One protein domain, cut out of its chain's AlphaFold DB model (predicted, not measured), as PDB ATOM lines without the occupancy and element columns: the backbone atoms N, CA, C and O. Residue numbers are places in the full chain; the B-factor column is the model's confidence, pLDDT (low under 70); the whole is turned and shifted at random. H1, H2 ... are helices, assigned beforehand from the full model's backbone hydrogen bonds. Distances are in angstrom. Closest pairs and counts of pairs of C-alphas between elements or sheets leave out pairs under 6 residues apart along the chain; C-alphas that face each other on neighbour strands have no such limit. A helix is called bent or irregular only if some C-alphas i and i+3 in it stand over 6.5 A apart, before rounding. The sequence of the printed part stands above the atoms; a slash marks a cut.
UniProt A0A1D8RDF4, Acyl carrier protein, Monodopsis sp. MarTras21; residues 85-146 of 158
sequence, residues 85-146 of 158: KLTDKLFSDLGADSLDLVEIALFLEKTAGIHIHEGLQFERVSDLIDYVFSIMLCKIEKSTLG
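AT A GLANCE: This is residues 85 to 146 of the 158 residues of the protein "Acyl carrier protein" of Monodopsis sp. MarTras21 (UniProt A0A1D8RDF4). Two helices lie side by side with a gap between them, the longer H2 running well past the end of H1, and both start from the same end of the domain. The loop of residues 113 to 124 folds back from the end of H1 to the start of H2, the leading stretch of residues 85 to 97 lies at the end where both helices begin, and residues 140 to 146 stick out at the other. The printed part has 62 residues, with two named helices in the order H1, H2 and no named strand; the class is all helix, with 35 residues in the helices. The whole is only just loose, close to compact, with a radius of gyration of the C-alphas of 12.8 A, and only just elongated, with spans of 42 by 21 by 19 A.

IN THESE COORDINATES: H2, residues 125 to 144, is the longest helix and measures 28.5 A from C-alpha 125 at (167.936, 166.064, 90.987) to C-alpha 144 at (176.531, 174.592, 65.184). H1, residues 98 to 112, measures 20.8 A and begins at C-alpha 98, at (153.450, 164.166, 90.175).

HOW THE PARTS SIT: H2 and H1 are near each other, with 5 pairs of C-alphas within 10 A. Their closest C-alphas are 8.4 A apart. Every O i to N i+4 pair in H2 is within hydrogen-bond range, and 10 of 11 are in H1. Neither helix is bent.

THE WHOLE: The two C-alphas farthest apart, those of Ser 92 and Gly 146, are 42.5 A apart. The printed part has no cut. The link from H1 to H2, 12 residues, is long. Residues 140 to 146, of which 140 to 144 belong to H2, stand free. The mean pLDDT of the printed part is 73.8; it is under 70 at residues 111 to 112, 118 to 121 and 138 to 146.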
ATOM      1  N   LYS A  85     171.024 169.268  96.989       74.56
ATOM      2  CA  LYS A  85     172.077 168.320  96.603       74.56
ATOM      3  C   LYS A  85     171.660 167.541  95.369       74.56
ATOM      4  O   LYS A  85     170.546 167.049  95.248       74.56
ATOM      5  N   LEU A  86     172.624 167.310  94.482       72.88
ATOM      6  CA  LEU A  86     172.427 166.500  93.271       72.88
ATOM      7  C   LEU A  86     171.940 165.075  93.580       72.88
ATOM      8  O   LEU A  86     171.268 164.450  92.766       72.88
ATOM      9  N   THR A  87     172.299 164.559  94.755       75.69
ATOM     10  CA  THR A  87     171.913 163.227  95.218       75.69
ATOM     11  C   THR A  87     170.499 163.156  95.775       75.69
ATOM     12  O   THR A  87     170.027 162.034  95.973       75.69
ATOM     13  N   ASP A  88     169.862 164.296  96.053       74.38
ATOM     14  CA  ASP A  88     168.548 164.339  96.687       74.38
ATOM     15  C   ASP A  88     167.500 163.729  95.764       74.38
ATOM     16  O   ASP A  88     167.502 163.916  94.540       74.38
ATOM     17  N   LYS A  89     166.613 162.948  96.367       81.62
ATOM     18  CA  LYS A  89     165.486 162.332  95.685       81.62
ATOM     19  C   LYS A  89     164.355 163.337  95.563       81.62
ATOM     20  O   LYS A  89     163.903 163.881  96.568       81.62
ATOM     21  N   LEU A  90     163.830 163.492  94.351       81.44
ATOM     22  CA  LEU A  90     162.747 164.435  94.060       81.44
ATOM     23  C   LEU A  90     161.522 164.158  94.943       81.44
ATOM     24  O   LEU A  90     161.061 165.043  95.649       81.44
ATOM     25  N   PHE A  91     161.066 162.906  95.000       82.94
ATOM     26  CA  PHE A  91     159.882 162.539  95.784       82.94
ATOM     27  C   PHE A  91     160.137 162.405  97.291       82.94
ATOM     28  O   PHE A  91     159.272 162.727  98.098       82.94
ATOM     29  N   SER A  92     161.293 161.859  97.685       81.50
ATOM     30  CA  SER A  92     161.537 161.468  99.084       81.50
ATOM     31  C   SER A  92     162.197 162.564  99.916       81.50
ATOM     32  O   SER A  92     161.908 162.649 101.105       81.50
ATOM     33  N   ASP A  93     163.092 163.353  99.319       81.62
ATOM     34  CA  ASP A  93     163.899 164.344 100.043       81.62
ATOM     35  C   ASP A  93     163.388 165.767  99.780       81.62
ATOM     36  O   ASP A  93     163.314 166.582 100.701       81.62
ATOM     37  N   LEU A  94     162.976 166.043  98.536       80.38
ATOM     38  CA  LEU A  94     162.409 167.333  98.130       80.38
ATOM     39  C   LEU A  94     160.876 167.385  98.211       80.38
ATOM     40  O   LEU A  94     160.286 168.439  98.005       80.38
ATOM     41  N   GLY A  95     160.227 166.254  98.502       79.31
ATOM     42  CA  GLY A  95     158.773 166.180  98.652       79.31
ATOM     43  C   GLY A  95     157.983 166.485  97.378       79.31
ATOM     44  O   GLY A  95     156.795 166.773  97.484       79.31
ATOM     45  N   ALA A  96     158.620 166.420  96.205       82.06
ATOM     46  CA  ALA A  96     157.964 166.679  94.934       82.06
ATOM     47  C   ALA A  96     156.892 165.623  94.650       82.06
ATOM     48  O   ALA A  96     157.107 164.428  94.873       82.06
ATOM     49  N   ASP A  97     155.755 166.049  94.119       82.62
ATOM     50  CA  ASP A  97     154.684 165.176  93.669       82.62
ATOM     51  C   ASP A  97     154.621 165.067  92.129       82.62
ATOM     52  O   ASP A  97     155.456 165.581  91.378       82.62
ATOM     53  N   SER A  98     153.642 164.317  91.621       81.62
ATOM     54  CA  SER A  98     153.450 164.166  90.175       81.62
ATOM     55  C   SER A  98     153.016 165.459  89.473       81.62
ATOM     56  O   SER A  98     153.230 165.575  88.269       81.62
ATOM     57  N   LEU A  99     152.378 166.394  90.185       83.25
ATOM     58  CA  LEU A  99     151.971 167.693  89.653       83.25
ATOM     59  C   LEU A  99     153.184 168.621  89.553       83.25
ATOM     60  O   LEU A  99     153.350 169.269  88.522       83.25
ATOM     61  N   ASP A 100     154.075 168.591  90.545       83.12
ATOM     62  CA  ASP A 100     155.335 169.328  90.526       83.12
ATOM     63  C   ASP A 100     156.141 168.958  89.281       83.12
ATOM     64  O   ASP A 100     156.529 169.835  88.519       83.12
ATOM     65  N   LEU A 101     156.299 167.665  88.971       81.12
ATOM     66  CA  LEU A 101     156.999 167.234  87.751       81.12
ATOM     67  C   LEU A 101     156.379 167.779  86.453       81.12
ATOM     68  O   LEU A 101     157.108 168.068  85.500       81.12
ATOM     69  N   VAL A 102     155.054 167.938  86.404       84.00
ATOM     70  CA  VAL A 102     154.363 168.550  85.259       84.00
ATOM     71  C   VAL A 102     154.671 170.045  85.182       84.00
ATOM     72  O   VAL A 102     154.942 170.558  84.096       84.00
ATOM     73  N   GLU A 103     154.689 170.749  86.315       83.31
ATOM     74  CA  GLU A 103     155.083 172.160  86.358       83.31
ATOM     75  C   GLU A 103     156.540 172.359  85.938       83.31
ATOM     76  O   GLU A 103     156.844 173.287  85.184       83.31
ATOM     77  N   ILE A 104     157.426 171.454  86.363       82.38
ATOM     78  CA  ILE A 104     158.832 171.433  85.964       82.38
ATOM     79  C   ILE A 104     158.954 171.280  84.446       82.38
ATOM     80  O   ILE A 104     159.661 172.053  83.794       82.38
ATOM     81  N   ALA A 105     158.241 170.309  83.870       82.19
ATOM     82  CA  ALA A 105     158.230 170.076  82.431       82.19
ATOM     83  C   ALA A 105     157.725 171.302  81.656       82.19
ATOM     84  O   ALA A 105     158.371 171.729  80.699       82.19
ATOM     85  N   LEU A 106     156.630 171.921  82.110       81.44
ATOM     86  CA  LEU A 106     156.054 173.110  81.480       81.44
ATOM     87  C   LEU A 106     156.996 174.321  81.562       81.44
ATOM     88  O   LEU A 106     157.127 175.085  80.601       81.44
ATOM     89  N   PHE A 107     157.671 174.511  82.699       82.75
ATOM     90  CA  PHE A 107     158.653 175.580  82.859       82.75
ATOM     91  C   PHE A 107     159.845 175.378  81.923       82.75
ATOM     92  O   PHE A 107     160.269 176.321  81.257       82.75
ATOM     93  N   LEU A 108     160.380 174.160  81.833       79.44
ATOM     94  CA  LEU A 108     161.506 173.847  80.951       79.44
ATOM     95  C   LEU A 108     161.140 173.993  79.471       79.44
ATOM     96  O   LEU A 108     161.951 174.487  78.680       79.44
ATOM     97  N   GLU A 109     159.909 173.653  79.098       78.00
ATOM     98  CA  GLU A 109     159.393 173.901  77.757       78.00
ATOM     99  C   GLU A 109     159.302 175.406  77.471       78.00
ATOM    100  O   GLU A 109     159.806 175.877  76.453       78.00
ATOM    101  N   LYS A 110     158.742 176.195  78.392       73.62
ATOM    102  CA  LYS A 110     158.569 177.642  78.205       73.62
ATOM    103  C   LYS A 110     159.890 178.420  78.227       73.62
ATOM    104  O   LYS A 110     160.058 179.354  77.447       73.62
ATOM    105  N   THR A 111     160.804 178.058  79.123       69.75
ATOM    106  CA  THR A 111     162.045 178.803  79.385       69.75
ATOM    107  C   THR A 111     163.184 178.347  78.478       69.75
ATOM    108  O   THR A 111     163.891 179.178  77.910       69.75
ATOM    109  N   ALA A 112     163.361 177.035  78.307       68.38
ATOM    110  CA  ALA A 112     164.474 176.457  77.550       68.38
ATOM    111  C   ALA A 112     164.035 175.806  76.221       68.38
ATOM    112  O   ALA A 112     164.876 175.324  75.447       68.38
ATOM    113  N   GLY A 113     162.731 175.756  75.925       71.50
ATOM    114  CA  GLY A 113     162.199 175.038  74.765       71.50
ATOM    115  C   GLY A 113     162.428 173.529  74.858       71.50
ATOM    116  O   GLY A 113     162.623 172.891  73.821       71.50
ATOM    117  N   ILE A 114     162.594 172.981  76.064       74.56
ATOM    118  CA  ILE A 114     162.921 171.570  76.289       74.56
ATOM    119  C   ILE A 114     161.632 170.817  76.588       74.56
ATOM    120  O   ILE A 114     160.999 171.065  77.606       74.56
ATOM    121  N   HIS A 115     161.269 169.885  75.711       74.69
ATOM    122  CA  HIS A 115     160.087 169.056  75.901       74.69
ATOM    123  C   HIS A 115     160.461 167.770  76.643       74.69
ATOM    124  O   HIS A 115     161.230 166.950  76.131       74.69
ATOM    125  N   ILE A 116     159.902 167.582  77.837       76.38
ATOM    126  CA  ILE A 116     160.024 166.332  78.592       76.38
ATOM    127  C   ILE A 116     158.944 165.371  78.094       76.38
ATOM    128  O   ILE A 116     157.778 165.736  77.997       76.38
ATOM    129  N   HIS A 117     159.326 164.149  77.729       70.69
ATOM    130  CA  HIS A 117     158.361 163.149  77.272       70.69
ATOM    131  C   HIS A 117     157.607 162.547  78.461       70.69
ATOM    132  O   HIS A 117     158.220 162.163  79.461       70.69
ATOM    133  N   GLU A 118     156.287 162.420  78.324       60.41
ATOM    134  CA  GLU A 118     155.436 161.739  79.300       60.41
ATOM    135  C   GLU A 118     155.909 160.285  79.474       60.41
ATOM    136  O   GLU A 118     156.000 159.527  78.508       60.41
ATOM    137  N   GLY A 119     156.263 159.904  80.705       61.69
ATOM    138  CA  GLY A 119     156.777 158.568  81.042       61.69
ATOM    139  C   GLY A 119     158.249 158.522  81.463       61.69
ATOM    140  O   GLY A 119     158.689 157.499  81.984       61.69
ATOM    141  N   LEU A 120     159.001 159.617  81.311       66.62
ATOM    142  CA  LEU A 120     160.304 159.762  81.960       66.62
ATOM    143  C   LEU A 120     160.097 160.010  83.457       66.62
ATOM    144  O   LEU A 120     159.495 161.006  83.850       66.62
ATOM    145  N   GLN A 121     160.578 159.086  84.287       69.31
ATOM    146  CA  GLN A 121     160.603 159.261  85.735       69.31
ATOM    147  C   GLN A 121     162.006 159.669  86.167       69.31
ATOM    148  O   GLN A 121     162.970 158.945  85.918       69.31
ATOM    149  N   PHE A 122     162.101 160.826  86.812       80.50
ATOM    150  CA  PHE A 122     163.325 161.299  87.444       80.50
ATOM    151  C   PHE A 122     163.289 160.879  88.914       80.50
ATOM    152  O   PHE A 122     162.323 161.184  89.616       80.50
ATOM    153  N   GLU A 123     164.309 160.161  89.386       79.38
ATOM    154  CA  GLU A 123     164.397 159.791  90.802       79.38
ATOM    155  C   GLU A 123     165.124 160.884  91.589       79.38
ATOM    156  O   GLU A 123     164.711 161.230  92.699       79.38
ATOM    157  N   ARG A 124     166.192 161.441  91.008       80.12
ATOM    158  CA  ARG A 124     167.078 162.415  91.649       80.12
ATOM    159  C   ARG A 124     167.169 163.722  90.880       80.12
ATOM    160  O   ARG A 124     166.940 163.777  89.673       80.12
ATOM    161  N   VAL A 125     167.608 164.762  91.584       78.75
ATOM    162  CA  VAL A 125     167.936 166.064  90.987       78.75
ATOM    163  C   VAL A 125     168.997 165.925  89.888       78.75
ATOM    164  O   VAL A 125     168.875 166.555  88.837       78.75
ATOM    165  N   SER A 126     170.008 165.069  90.089       74.44
ATOM    166  CA  SER A 126     171.037 164.780  89.079       74.44
ATOM    167  C   SER A 126     170.446 164.344  87.742       74.44
ATOM    168  O   SER A 126     170.872 164.833  86.700       74.44
ATOM    169  N   ASP A 127     169.426 163.486  87.771       79.69
ATOM    170  CA  ASP A 127     168.836 162.902  86.564       79.69
ATOM    171  C   ASP A 127     168.168 163.987  85.710       79.69
ATOM    172  O   ASP A 127     168.257 163.985  84.482       79.69
ATOM    173  N   LEU A 128     167.531 164.955  86.374       79.44
ATOM    174  CA  LEU A 128     166.886 166.092  85.730       79.44
ATOM    175  C   LEU A 128     167.920 167.048  85.113       79.44
ATOM    176  O   LEU A 128     167.764 167.484  83.970       79.44
ATOM    177  N   ILE A 129     169.001 167.344  85.843       79.94
ATOM    178  CA  ILE A 129     170.097 168.203  85.368       79.94
ATOM    179  C   ILE A 129     170.794 167.572  84.162       79.94
ATOM    180  O   ILE A 129     171.022 168.256  83.161       79.94
ATOM    181  N   ASP A 130     171.090 166.276  84.227       77.31
ATOM    182  CA  ASP A 130     171.761 165.538  83.157       77.31
ATOM    183  C   ASP A 130     170.881 165.434  81.906       77.31
ATOM    184  O   ASP A 130     171.372 165.558  80.777       77.31
ATOM    185  N   TYR A 131     169.563 165.291  82.081       80.50
ATOM    186  CA  TYR A 131     168.605 165.322  80.979       80.50
ATOM    187  C   TYR A 131     168.599 166.682  80.268       80.50
ATOM    188  O   TYR A 131     168.756 166.761  79.045       80.50
ATOM    189  N   VAL A 132     168.481 167.770  81.035       77.75
ATOM    190  CA  VAL A 132     168.506 169.141  80.505       77.75
ATOM    191  C   VAL A 132     169.843 169.446  79.827       77.75
ATOM    192  O   VAL A 132     169.863 169.990  78.720       77.75
ATOM    193  N   PHE A 133     170.957 169.038  80.443       78.38
ATOM    194  CA  PHE A 133     172.300 169.143  79.872       78.38
ATOM    195  C   PHE A 133     172.393 168.439  78.516       78.38
ATOM    196  O   PHE A 133     172.814 169.054  77.536       78.38
ATOM    197  N   SER A 134     171.934 167.189  78.431       72.94
ATOM    198  CA  SER A 134     171.992 166.387  77.204       72.94
ATOM    199  C   SER A 134     171.193 167.020  76.062       72.94
ATOM    200  O   SER A 134     171.653 167.067  74.918       72.94
ATOM    201  N   ILE A 135     170.014 167.574  76.359       75.12
ATOM    202  CA  ILE A 135     169.191 168.251  75.350       75.12
ATOM    203  C   ILE A 135     169.815 169.574  74.912       75.12
ATOM    204  O   ILE A 135     169.838 169.861  73.713       75.12
ATOM    205  N   MET A 136     170.329 170.382  75.844       70.19
ATOM    206  CA  MET A 136     171.009 171.633  75.498       70.19
ATOM    207  C   MET A 136     172.256 171.381  74.652       70.19
ATOM    208  O   MET A 136     172.447 172.057  73.641       70.19
ATOM    209  N   LEU A 137     173.050 170.369  75.002       70.38
ATOM    210  CA  LEU A 137     174.210 169.961  74.220       70.38
ATOM    211  C   LEU A 137     173.794 169.541  72.801       70.38
ATOM    212  O   LEU A 137     174.336 170.062  71.830       70.38
ATOM    213  N   CYS A 138     172.764 168.699  72.664       63.50
ATOM    214  CA  CYS A 138     172.257 168.265  71.359       63.50
ATOM    215  C   CYS A 138     171.701 169.431  70.519       63.50
ATOM    216  O   CYS A 138     171.912 169.486  69.305       63.50
ATOM    217  N   LYS A 139     171.006 170.392  71.143       64.56
ATOM    218  CA  LYS A 139     170.546 171.618  70.468       64.56
ATOM    219  C   LYS A 139     171.722 172.448  69.967       64.56
ATOM    220  O   LYS A 139     171.686 172.915  68.829       64.56
ATOM    221  N   ILE A 140     172.760 172.606  70.787       62.66
ATOM    222  CA  ILE A 140     173.968 173.341  70.412       62.66
ATOM    223  C   ILE A 140     174.652 172.638  69.248       62.66
ATOM    224  O   ILE A 140     174.877 173.297  68.238       62.66
ATOM    225  N   GLU A 141     174.872 171.323  69.316       57.56
ATOM    226  CA  GLU A 141     175.460 170.544  68.220       57.56
ATOM    227  C   GLU A 141     174.659 170.683  66.922       57.56
ATOM    228  O   GLU A 141     175.237 170.989  65.888       57.56
ATOM    229  N   LYS A 142     173.325 170.556  66.958       55.31
ATOM    230  CA  LYS A 142     172.467 170.729  65.768       55.31
ATOM    231  C   LYS A 142     172.464 172.159  65.222       55.31
ATOM    232  O   LYS A 142     172.280 172.357  64.027       55.31
ATOM    233  N   SER A 143     172.636 173.158  66.086       50.06
ATOM    234  CA  SER A 143     172.698 174.569  65.679       50.06
ATOM    235  C   SER A 143     174.078 174.987  65.157       50.06
ATOM    236  O   SER A 143     174.162 175.851  64.288       50.06
ATOM    237  N   THR A 144     175.153 174.364  65.652       50.09
ATOM    238  CA  THR A 144     176.531 174.592  65.184       50.09
ATOM    239  C   THR A 144     176.891 173.725  63.979       50.09
ATOM    240  O   THR A 144     177.719 174.133  63.169       50.09
ATOM    241  N   LEU A 145     176.239 172.577  63.803       46.69
ATOM    242  CA  LEU A 145     176.349 171.703  62.637       46.69
ATOM    243  C   LEU A 145     175.014 171.690  61.879       46.69
ATOM    244  O   LEU A 145     174.166 170.829  62.107       46.69
ATOM    245  N   GLY A 146     174.829 172.627  60.944       37.50
ATOM    246  CA  GLY A 146     173.772 172.510  59.934       37.50
ATOM    247  C   GLY A 146     173.891 171.166  59.194       37.50
ATOM    248  O   GLY A 146     174.962 170.835  58.693       37.50
TER     249      GLY A 146